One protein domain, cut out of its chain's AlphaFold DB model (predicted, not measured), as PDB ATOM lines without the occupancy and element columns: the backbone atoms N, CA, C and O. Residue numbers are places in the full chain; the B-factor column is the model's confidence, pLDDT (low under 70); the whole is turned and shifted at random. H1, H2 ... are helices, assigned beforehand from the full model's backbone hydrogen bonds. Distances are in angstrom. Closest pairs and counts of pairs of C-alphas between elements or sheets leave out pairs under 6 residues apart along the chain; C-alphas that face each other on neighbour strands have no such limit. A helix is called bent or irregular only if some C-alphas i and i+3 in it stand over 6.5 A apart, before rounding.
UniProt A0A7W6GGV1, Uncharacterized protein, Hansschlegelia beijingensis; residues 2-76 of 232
ATOM      1  N   ASN A   2     155.371 136.035 139.435       87.00
ATOM      2  CA  ASN A   2     155.933 135.160 140.475       87.00
ATOM      3  C   ASN A   2     154.993 135.062 141.705       87.00
ATOM      4  O   ASN A   2     154.126 135.913 141.904       87.00
ATOM      5  N   ALA A   3     155.153 134.040 142.553       86.25
ATOM      6  CA  ALA A   3     154.376 133.866 143.785       86.25
ATOM      7  C   ALA A   3     154.564 135.039 144.765       86.25
ATOM      8  O   ALA A   3     153.598 135.506 145.368       86.25
ATOM      9  N   HIS A   4     155.790 135.560 144.866       83.25
ATOM     10  CA  HIS A   4     156.101 136.737 145.676       83.25
ATOM     11  C   HIS A   4     155.386 137.995 145.159       83.25
ATOM     12  O   HIS A   4     154.674 138.661 145.903       83.25
ATOM     13  N   GLU A   5     155.479 138.265 143.860       84.44
ATOM     14  CA  GLU A   5     154.807 139.386 143.195       84.44
ATOM     15  C   GLU A   5     153.279 139.328 143.372       84.44
ATOM     16  O   GLU A   5     152.640 140.323 143.706       84.44
ATOM     17  N   ARG A   6     152.690 138.129 143.267       87.56
ATOM     18  CA  ARG A   6     151.269 137.903 143.559       87.56
ATOM     19  C   ARG A   6     150.896 138.270 144.996       87.56
ATOM     20  O   ARG A   6     149.823 138.828 145.205       87.56
ATOM     21  N   SER A   7     151.759 137.981 145.968       89.31
ATOM     22  CA  SER A   7     151.520 138.349 147.369       89.31
ATOM     23  C   SER A   7     151.598 139.864 147.601       89.31
ATOM     24  O   SER A   7     150.748 140.411 148.303       89.31
ATOM     25  N   LEU A   8     152.539 140.558 146.945       88.38
ATOM     26  CA  LEU A   8     152.672 142.019 147.013       88.38
ATOM     27  C   LEU A   8     151.444 142.718 146.427       88.38
ATOM     28  O   LEU A   8     150.891 143.626 147.047       88.38
ATOM     29  N   ILE A   9     150.978 142.247 145.268       88.88
ATOM     30  CA  ILE A   9     149.766 142.758 144.621       88.88
ATOM     31  C   ILE A   9     148.544 142.521 145.516       88.88
ATOM     32  O   ILE A   9     147.769 143.446 145.745       88.88
ATOM     33  N   ALA A  10     148.382 141.319 146.077       90.50
ATOM     34  CA  ALA A  10     147.272 141.028 146.986       90.50
ATOM     35  C   ALA A  10     147.275 141.951 148.219       90.50
ATOM     36  O   ALA A  10     146.236 142.508 148.573       90.50
ATOM     37  N   GLY A  11     148.446 142.175 148.825       89.81
ATOM     38  CA  GLY A  11     148.599 143.098 149.951       89.81
ATOM     39  C   GLY A  11     148.302 144.558 149.588       89.81
ATOM     40  O   GLY A  11     147.704 145.279 150.387       89.81
ATOM     41  N   LEU A  12     148.664 144.997 148.377       89.25
ATOM     42  CA  LEU A  12     148.322 146.329 147.871       89.25
ATOM     43  C   LEU A  12     146.802 146.521 147.790       89.25
ATOM     44  O   LEU A  12     146.288 147.516 148.297       89.25
ATOM     45  N   PHE A  13     146.078 145.564 147.206       90.38
ATOM     46  CA  PHE A  13     144.620 145.648 147.088       90.38
ATOM     47  C   PHE A  13     143.903 145.614 148.441       90.38
ATOM     48  O   PHE A  13     142.904 146.310 148.609       90.38
ATOM     49  N   GLU A  14     144.415 144.864 149.420       90.62
ATOM     50  CA  GLU A  14     143.853 144.873 150.777       90.62
ATOM     51  C   GLU A  14     143.983 146.258 151.428       90.62
ATOM     52  O   GLU A  14     143.026 146.773 152.008       90.62
ATOM     53  N   ARG A  15     145.133 146.922 151.254       85.62
ATOM     54  CA  ARG A  15     145.328 148.305 151.720       85.62
ATOM     55  C   ARG A  15     144.412 149.299 151.008       85.62
ATOM     56  O   ARG A  15     143.834 150.155 151.673       85.62
ATOM     57  N   ILE A  16     144.248 149.175 149.688       88.00
ATOM     58  CA  ILE A  16     143.327 150.026 148.913       88.00
ATOM     59  C   ILE A  16     141.891 149.864 149.426       88.00
ATOM     60  O   ILE A  16     141.203 150.862 149.627       88.00
ATOM     61  N   ARG A  17     141.455 148.630 149.715       86.94
ATOM     62  CA  ARG A  17     140.130 148.363 150.294       86.94
ATOM     63  C   ARG A  17     139.963 149.014 151.669       86.94
ATOM     64  O   ARG A  17     138.907 149.561 151.960       86.94
ATOM     65  N   GLY A  18     141.005 149.008 152.500       85.75
ATOM     66  CA  GLY A  18     140.997 149.728 153.778       85.75
ATOM     67  C   GLY A  18     140.875 151.250 153.618       85.75
ATOM     68  O   GLY A  18     140.209 151.902 154.419       85.75
ATOM     69  N   ALA A  19     141.476 151.815 152.566       80.69
ATOM     70  CA  ALA A  19     141.423 153.246 152.260       80.69
ATOM     71  C   ALA A  19     140.119 153.687 151.565       80.69
ATOM     72  O   ALA A  19     139.819 154.877 151.524       80.69
ATOM     73  N   GLU A  20     139.318 152.756 151.041       76.19
ATOM     74  CA  GLU A  20     138.054 153.045 150.353       76.19
ATOM     75  C   GLU A  20     137.004 153.718 151.246       76.19
ATOM     76  O   GLU A  20     136.152 154.440 150.741       76.19
ATOM     77  N   ALA A  21     137.109 153.556 152.566       77.19
ATOM     78  CA  ALA A  21     136.253 154.248 153.526       77.19
ATOM     79  C   ALA A  21     136.552 155.757 153.657       77.19
ATOM     80  O   ALA A  21     135.796 156.473 154.316       77.19
ATOM     81  N   ALA A  22     137.652 156.249 153.078       81.94
ATOM     82  CA  ALA A  22     137.980 157.668 153.080       81.94
ATOM     83  C   ALA A  22     137.051 158.458 152.145       81.94
ATOM     84  O   ALA A  22     136.583 157.950 151.128       81.94
ATOM     85  N   TYR A  23     136.811 159.728 152.478       82.25
ATOM     86  CA  TYR A  23     136.086 160.637 151.594       82.25
ATOM     87  C   TYR A  23     136.822 160.764 150.255       82.25
ATOM     88  O   TYR A  23     138.018 161.064 150.230       82.25
ATOM     89  N   ARG A  24     136.098 160.543 149.156       85.50
ATOM     90  CA  ARG A  24     136.604 160.676 147.791       85.50
ATOM     91  C   ARG A  24     135.956 161.876 147.122       85.50
ATOM     92  O   ARG A  24     134.762 162.119 147.284       85.50
ATOM     93  N   ASP A  25     136.766 162.620 146.386       92.38
ATOM     94  CA  ASP A  25     136.300 163.753 145.601       92.38
ATOM     95  C   ASP A  25     135.614 163.247 144.314       92.38
ATOM     96  O   ASP A  25     136.273 162.593 143.498       92.38
ATOM     97  N   PRO A  26     134.311 163.525 144.108       92.62
ATOM     98  CA  PRO A  26     133.564 163.030 142.952       92.62
ATOM     99  C   PRO A  26     134.063 163.582 141.605       92.62
ATOM    100  O   PRO A  26     133.924 162.909 140.576       92.62
ATOM    101  N   GLU A  27     134.650 164.785 141.579       93.31
ATOM    102  CA  GLU A  27     135.226 165.355 140.355       93.31
ATOM    103  C   GLU A  27     136.503 164.596 139.974       93.31
ATOM    104  O   GLU A  27     136.657 164.149 138.832       93.31
ATOM    105  N   ALA A  28     137.366 164.350 140.964       92.25
ATOM    106  CA  ALA A  28     138.575 163.557 140.785       92.25
ATOM    107  C   ALA A  28     138.256 162.114 140.363       92.25
ATOM    108  O   ALA A  28     138.895 161.590 139.451       92.25
ATOM    109  N   GLU A  29     137.249 161.471 140.965       92.06
ATOM    110  CA  GLU A  29     136.830 160.114 140.586       92.06
ATOM    111  C   GLU A  29     136.397 160.028 139.121       92.06
ATOM    112  O   GLU A  29     136.811 159.116 138.399       92.06
ATOM    113  N   THR A  30     135.590 160.989 138.667       96.19
ATOM    114  CA  THR A  30     135.106 161.029 137.283       96.19
ATOM    115  C   THR A  30     136.266 161.221 136.308       96.19
ATOM    116  O   THR A  30     136.381 160.484 135.326       96.19
ATOM    117  N   PHE A  31     137.174 162.154 136.611       95.50
ATOM    118  CA  PHE A  31     138.354 162.407 135.789       95.50
ATOM    119  C   PHE A  31     139.282 161.186 135.711       95.50
ATOM    120  O   PHE A  31     139.679 160.779 134.616       95.50
ATOM    121  N   ILE A  32     139.593 160.557 136.849       91.69
ATOM    122  CA  ILE A  32     140.431 159.350 136.903       91.69
ATOM    123  C   ILE A  32     139.775 158.217 136.109       91.69
ATOM    124  O   ILE A  32     140.453 157.550 135.326       91.69
ATOM    125  N   ALA A  33     138.461 158.015 136.250       94.31
ATOM    126  CA  ALA A  33     137.736 156.996 135.499       94.31
ATOM    127  C   ALA A  33     137.837 157.216 133.980       94.31
ATOM    128  O   ALA A  33     138.059 156.259 133.234       94.31
ATOM    129  N   ASP A  34     137.733 158.460 133.510       96.62
ATOM    130  CA  ASP A  34     137.905 158.793 132.094       96.62
ATOM    131  C   ASP A  34     139.339 158.576 131.601       96.62
ATOM    132  O   ASP A  34     139.533 158.058 130.498       96.62
ATOM    133  N   GLN A  35     140.350 158.897 132.412       95.25
ATOM    134  CA  GLN A  35     141.749 158.619 132.070       95.25
ATOM    135  C   GLN A  35     142.029 157.115 131.987       95.25
ATOM    136  O   GLN A  35     142.645 156.659 131.025       95.25
ATOM    137  N   VAL A  36     141.513 156.321 132.927       95.31
ATOM    138  CA  VAL A  36     141.659 154.856 132.907       95.31
ATOM    139  C   VAL A  36     140.964 154.244 131.689       95.31
ATOM    140  O   VAL A  36     141.502 153.325 131.074       95.31
ATOM    141  N   ARG A  37     139.804 154.771 131.271       96.19
ATOM    142  CA  ARG A  37     139.147 154.340 130.021       96.19
ATOM    143  C   ARG A  37     139.997 154.643 128.787       96.19
ATOM    144  O   ARG A  37     140.041 153.827 127.870       96.19
ATOM    145  N   ARG A  38     140.665 155.802 128.757       96.31
ATOM    146  CA  ARG A  38     141.580 156.200 127.670       96.31
ATOM    147  C   ARG A  38     142.885 155.402 127.685       96.31
ATOM    148  O   ARG A  38     143.480 155.203 126.630       96.31
ATOM    149  N   GLN A  39     143.311 154.932 128.855       94.06
ATOM    150  CA  GLN A  39     144.550 154.187 129.061       94.06
ATOM    151  C   GLN A  39     144.280 152.876 129.817       94.06
ATOM    152  O   GLN A  39     144.519 152.786 131.022       94.06
ATOM    153  N   PRO A  40     143.845 151.809 129.123       93.25
ATOM    154  CA  PRO A  40     143.495 150.540 129.765       93.25
ATOM    155  C   PRO A  40     144.649 149.873 130.533       93.25
ATOM    156  O   PRO A  40     144.415 149.039 131.403       93.25
ATOM    157  N   HIS A  41     145.899 150.231 130.219       91.94
ATOM    158  CA  HIS A  41     147.102 149.735 130.892       91.94
ATOM    159  C   HIS A  41     147.482 150.544 132.148       91.94
ATOM    160  O   HIS A  41     148.368 150.123 132.891       91.94
ATOM    161  N   ALA A  42     146.809 151.668 132.427       92.38
ATOM    162  CA  ALA A  42     147.112 152.523 133.574       92.38
ATOM    163  C   ALA A  42     147.039 151.784 134.925       92.38
ATOM    164  O   ALA A  42     147.960 151.951 135.723       92.38
ATOM    165  N   PRO A  43     146.041 150.916 135.205       91.25
ATOM    166  CA  PRO A  43     146.000 150.178 136.470       91.25
ATOM    167  C   PRO A  43     147.215 149.274 136.693       91.25
ATOM    168  O   PRO A  43     147.697 149.158 137.818       91.25
ATOM    169  N   TYR A  44     147.737 148.665 135.626       88.62
ATOM    170  CA  TYR A  44     148.931 147.825 135.700       88.62
ATOM    171  C   TYR A  44     150.179 148.660 136.019       88.62
ATOM    172  O   TYR A  44     150.921 148.326 136.941       88.62
ATOM    173  N   ALA A  45     150.364 149.787 135.324       88.25
ATOM    174  CA  ALA A  45     151.478 150.700 135.576       88.25
ATOM    175  C   ALA A  45     151.421 151.309 136.991       88.25
ATOM    176  O   ALA A  45     152.429 151.338 137.693       88.25
ATOM    177  N   MET A  46     150.235 151.724 137.454       88.88
ATOM    178  CA  MET A  46     150.036 152.228 138.819       88.88
ATOM    179  C   MET A  46     150.391 151.173 139.872       88.88
ATOM    180  O   MET A  46     151.082 151.489 140.838       88.88
ATOM    181  N   ALA A  47     149.960 149.921 139.688       89.69
ATOM    182  CA  ALA A  47     150.289 148.836 140.612       89.69
ATOM    183  C   ALA A  47     151.804 148.607 140.698       89.69
ATOM    184  O   ALA A  47     152.342 148.501 141.800       89.69
ATOM    185  N   GLN A  48     152.490 148.598 139.553       86.38
ATOM    186  CA  GLN A  48     153.941 148.443 139.492       86.38
ATOM    187  C   GLN A  48     154.657 149.562 140.260       86.38
ATOM    188  O   GLN A  48     155.513 149.290 141.102       86.38
ATOM    189  N   THR A  49     154.251 150.813 140.039       88.12
ATOM    190  CA  THR A  49     154.825 151.975 140.727       88.12
ATOM    191  C   THR A  49     154.581 151.934 142.236       88.12
ATOM    192  O   THR A  49     155.500 152.161 143.023       88.12
ATOM    193  N   LEU A  50     153.366 151.588 142.663       88.81
ATOM    194  CA  LEU A  50     153.006 151.510 144.081       88.81
ATOM    195  C   LEU A  50     153.751 150.393 144.824       88.81
ATOM    196  O   LEU A  50     154.039 150.536 146.013       88.81
ATOM    197  N   ILE A  51     154.073 149.278 144.163       87.25
ATOM    198  CA  ILE A  51     154.861 148.199 144.775       87.25
ATOM    199  C   ILE A  51     156.276 148.684 145.098       87.25
ATOM    200  O   ILE A  51     156.723 148.510 146.232       87.25
ATOM    201  N   VAL A  52     156.943 149.338 144.144       88.31
ATOM    202  CA  VAL A  52     158.299 149.875 144.346       88.31
ATOM    203  C   VAL A  52     158.300 150.931 145.449       88.31
ATOM    204  O   VAL A  52     159.109 150.864 146.369       88.31
ATOM    205  N   GLN A  53     157.339 151.861 145.426       86.50
ATOM    206  CA  GLN A  53     157.211 152.878 146.474       86.50
ATOM    207  C   GLN A  53     157.038 152.268 147.873       86.50
ATOM    208  O   GLN A  53     157.639 152.755 148.830       86.50
ATOM    209  N   ASN A  54     156.263 151.186 148.002       84.62
ATOM    210  CA  ASN A  54     156.098 150.495 149.284       84.62
ATOM    211  C   ASN A  54     157.410 149.874 149.778       84.62
ATOM    212  O   ASN A  54     157.740 150.024 150.952       84.62
ATOM    213  N   GLN A  55     158.171 149.224 148.896       86.06
ATOM    214  CA  GLN A  55     159.465 148.636 149.255       86.06
ATOM    215  C   GLN A  55     160.468 149.711 149.689       86.06
ATOM    216  O   GLN A  55     161.135 149.562 150.712       86.06
ATOM    217  N   SER A  56     160.520 150.835 148.970       86.31
ATOM    218  CA  SER A  56     161.373 151.970 149.326       86.31
ATOM    219  C   SER A  56     160.985 152.586 150.671       86.31
ATOM    220  O   SER A  56     161.855 152.947 151.462       86.31
ATOM    221  N   LEU A  57     159.684 152.676 150.967       88.75
ATOM    222  CA  LEU A  57     159.202 153.172 152.255       88.75
ATOM    223  C   LEU A  57     159.565 152.223 153.407       88.75
ATOM    224  O   LEU A  57     159.940 152.688 154.482       88.75
ATOM    225  N   GLU A  58     159.466 150.908 153.205       88.69
ATOM    226  CA  GLU A  58     159.884 149.908 154.196       88.69
ATOM    227  C   GLU A  58     161.394 149.969 154.455       88.69
ATOM    228  O   GLU A  58     161.815 150.011 155.613       88.69
ATOM    229  N   ALA A  59     162.206 150.076 153.400       89.31
ATOM    230  CA  ALA A  59     163.652 150.240 153.522       89.31
ATOM    231  C   ALA A  59     164.027 151.537 154.264       89.31
ATOM    232  O   ALA A  59     164.883 151.525 155.151       89.31
ATOM    233  N   ALA A  60     163.353 152.650 153.955       90.12
ATOM    234  CA  ALA A  60     163.565 153.924 154.638       90.12
ATOM    235  C   ALA A  60     163.226 153.839 156.135       90.12
ATOM    236  O   ALA A  60     163.992 154.327 156.966       90.12
ATOM    237  N   LYS A  61     162.118 153.177 156.495       93.31
ATOM    238  CA  LYS A  61     161.736 152.946 157.898       93.31
ATOM    239  C   LYS A  61     162.783 152.131 158.646       93.31
ATOM    240  O   LYS A  61     163.229 152.562 159.704       93.31
ATOM    241  N   ALA A  62     163.228 151.012 158.072       95.56
ATOM    242  CA  ALA A  62     164.262 150.175 158.676       95.56
ATOM    243  C   ALA A  62     165.557 150.965 158.933       95.56
ATOM    244  O   ALA A  62     166.188 150.827 159.979       95.56
ATOM    245  N   ARG A  63     165.926 151.856 158.005       91.69
ATOM    246  CA  ARG A  63     167.103 152.713 158.164       91.69
ATOM    247  C   ARG A  63     166.938 153.753 159.272       91.69
ATOM    248  O   ARG A  63     167.899 154.017 159.990       91.69
ATOM    249  N   ILE A  64     165.753 154.346 159.411       95.38
ATOM    250  CA  ILE A  64     165.460 155.281 160.506       95.38
ATOM    251  C   ILE A  64     165.586 154.563 161.851       95.38
ATOM    252  O   ILE A  64     166.298 155.048 162.725       95.38
ATOM    253  N   GLU A  65     164.985 153.381 161.994       96.62
ATOM    254  CA  GLU A  65     165.062 152.593 163.230       96.62
ATOM    255  C   GLU A  65     166.510 152.241 163.609       96.62
ATOM    256  O   GLU A  65     166.896 152.340 164.776       96.62
ATOM    257  N   GLU A  66     167.338 151.879 162.626       95.44
ATOM    258  CA  GLU A  66     168.765 151.621 162.830       95.44
ATOM    259  C   GLU A  66     169.515 152.874 163.313       95.44
ATOM    260  O   GLU A  66     170.320 152.812 164.247       95.44
ATOM    261  N   LEU A  67     169.257 154.027 162.692       95.06
ATOM    262  CA  LEU A  67     169.876 155.292 163.086       95.06
ATOM    263  C   LEU A  67     169.458 155.706 164.500       95.06
ATOM    264  O   LEU A  67     170.303 156.139 165.283       95.06
ATOM    265  N   GLU A  68     168.189 155.517 164.855       95.31
ATOM    266  CA  GLU A  68     167.693 155.771 166.204       95.31
ATOM    267  C   GLU A  68     168.345 154.856 167.250       95.31
ATOM    268  O   GLU A  68     168.636 155.302 168.360       95.31
ATOM    269  N   GLN A  69     168.601 153.583 166.922       95.06
ATOM    270  CA  GLN A  69     169.325 152.667 167.813       95.06
ATOM    271  C   GLN A  69     170.756 153.143 168.057       95.06
ATOM    272  O   GLN A  69     171.167 153.283 169.207       95.06
ATOM    273  N   ARG A  70     171.479 153.483 166.986       92.88
ATOM    274  CA  ARG A  70     172.850 154.003 167.085       92.88
ATOM    275  C   ARG A  70     172.915 155.287 167.910       92.88
ATOM    276  O   ARG A  70     173.857 155.463 168.679       92.88
ATOM    277  N   LEU A  71     171.922 156.168 167.769       92.06
ATOM    278  CA  LEU A  71     171.832 157.391 168.564       92.06
ATOM    279  C   LEU A  71     171.658 157.071 170.055       92.06
ATOM    280  O   LEU A  71     172.387 157.617 170.879       92.06
ATOM    281  N   ARG A  72     170.761 156.137 170.402       93.19
ATOM    282  CA  ARG A  72     170.559 155.701 171.795       93.19
ATOM    283  C   ARG A  72     171.818 155.082 172.404       93.19
ATOM    284  O   ARG A  72     172.143 155.378 173.552       93.19
ATOM    285  N   ASP A  73     172.543 154.261 171.649       91.38
ATOM    286  CA  ASP A  73     173.789 153.643 172.115       91.38
ATOM    287  C   ASP A  73     174.906 154.685 172.303       91.38
ATOM    288  O   ASP A  73     175.641 154.664 173.299       91.38
ATOM    289  N   ALA A  74     175.006 155.656 171.390       85.75
ATOM    290  CA  ALA A  74     175.928 156.783 171.514       85.75
ATOM    291  C   ALA A  74     175.609 157.648 172.749       85.75
ATOM    292  O   ALA A  74     176.504 157.967 173.529       85.75
ATOM    293  N   GLU A  75     174.336 157.963 172.997       85.50
ATOM    294  CA  GLU A  75     173.905 158.690 174.198       85.50
ATOM    295  C   GLU A  75     174.164 157.902 175.492       85.50
ATOM    296  O   GLU A  75     174.565 158.477 176.507       85.50
ATOM    297  N   ALA A  76     173.973 156.579 175.474       81.69
ATOM    298  CA  ALA A  76     174.250 155.719 176.620       81.69
ATOM    299  C   ALA A  76     175.753 155.647 176.941       81.69
ATOM    300  O   ALA A  76     176.129 155.676 178.114       81.69
TER     301      ALA A  76
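What this domain is: This is residues 2 to 76 of the 232 residues of an uncharacterized protein of Hansschlegelia beijingensis (UniProt A0A7W6GGV1). One long helix, H3, makes the long axis of an open, three-helix frame; H1 crosses its first half about perpendicular to it, and H2 makes a corner with its first end. The second part of H1, the link after it, H2 and the beginning of H3 surround an empty space, while residues 56 to 76 of H3 stick out on the other side of the crossing as a free arm. The printed part has 75 residues, with three named helices in the order H1, H2, H3 and no named strand, and its class is all helix. The whole is extended, with a radius of gyration of the C-alphas of 18.1 A, and elongated, with spans of 58 by 33 by 19 A.

Where its parts are: The printed part begins at Asn 2. H1 follows as residues 3 to 19, 24.8 A from first to last C-alpha, beginning at C-alpha 3 at (154.376, 133.866, 143.785). H2 takes residues 26 to 38 and measures 18.6 A between its first and last C-alphas. H3 takes residues 42 to 76 and is the longest helix, 51.0 A from C-alpha 42 at (147.112, 152.523, 133.574) to C-alpha 76 at (174.250, 155.719, 176.620). None of the three is bent or irregular.

How they stand to each other: H1 and H3 touch, with 6 pairs of C-alphas within 8 A. Their closest C-alphas are those of Leu 8 and Ile 51, 6.9 A apart. H1 touches H3 with residues 8 to 12 alone, and H3 touches H1 with residues 47 to 51 alone. Their lines are about perpendicular, at 88 degrees. H1 and H2 are apart, although they follow each other in the chain. H2 touches no helix: it is close to H3 but not clearly touching it, with 2 pairs of C-alphas within 8 A. The closest C-alphas of H2 and H3 are those of Val 36 and Ala 42, 6.0 A apart. These two helices run opposite ways at a steep tilt of 60 degrees. In H1, H2 and H3, every pair of O i and N i+4 is within hydrogen-bond range.

The domain as a whole: The two C-alphas farthest apart are those of Arg 38 and Ala 76, at 58.9 A, and the first and last printed C-alphas, of Asn 2 and Ala 76, are 45.4 A apart. Two stretches stand free: residues 14 to 46, of which 14 to 19 belong to H1, 26 to 38 to H2 and 42 to 46 to H3, and residues 56 to 76 of H3. The link from H1 to H2 is short, with 6 residues, the link from H2 to H3 is tight, with 3 residues, and no link is long. The printed part has no cut. The mean pLDDT of the printed part is 89.7, and no printed residue is under 70.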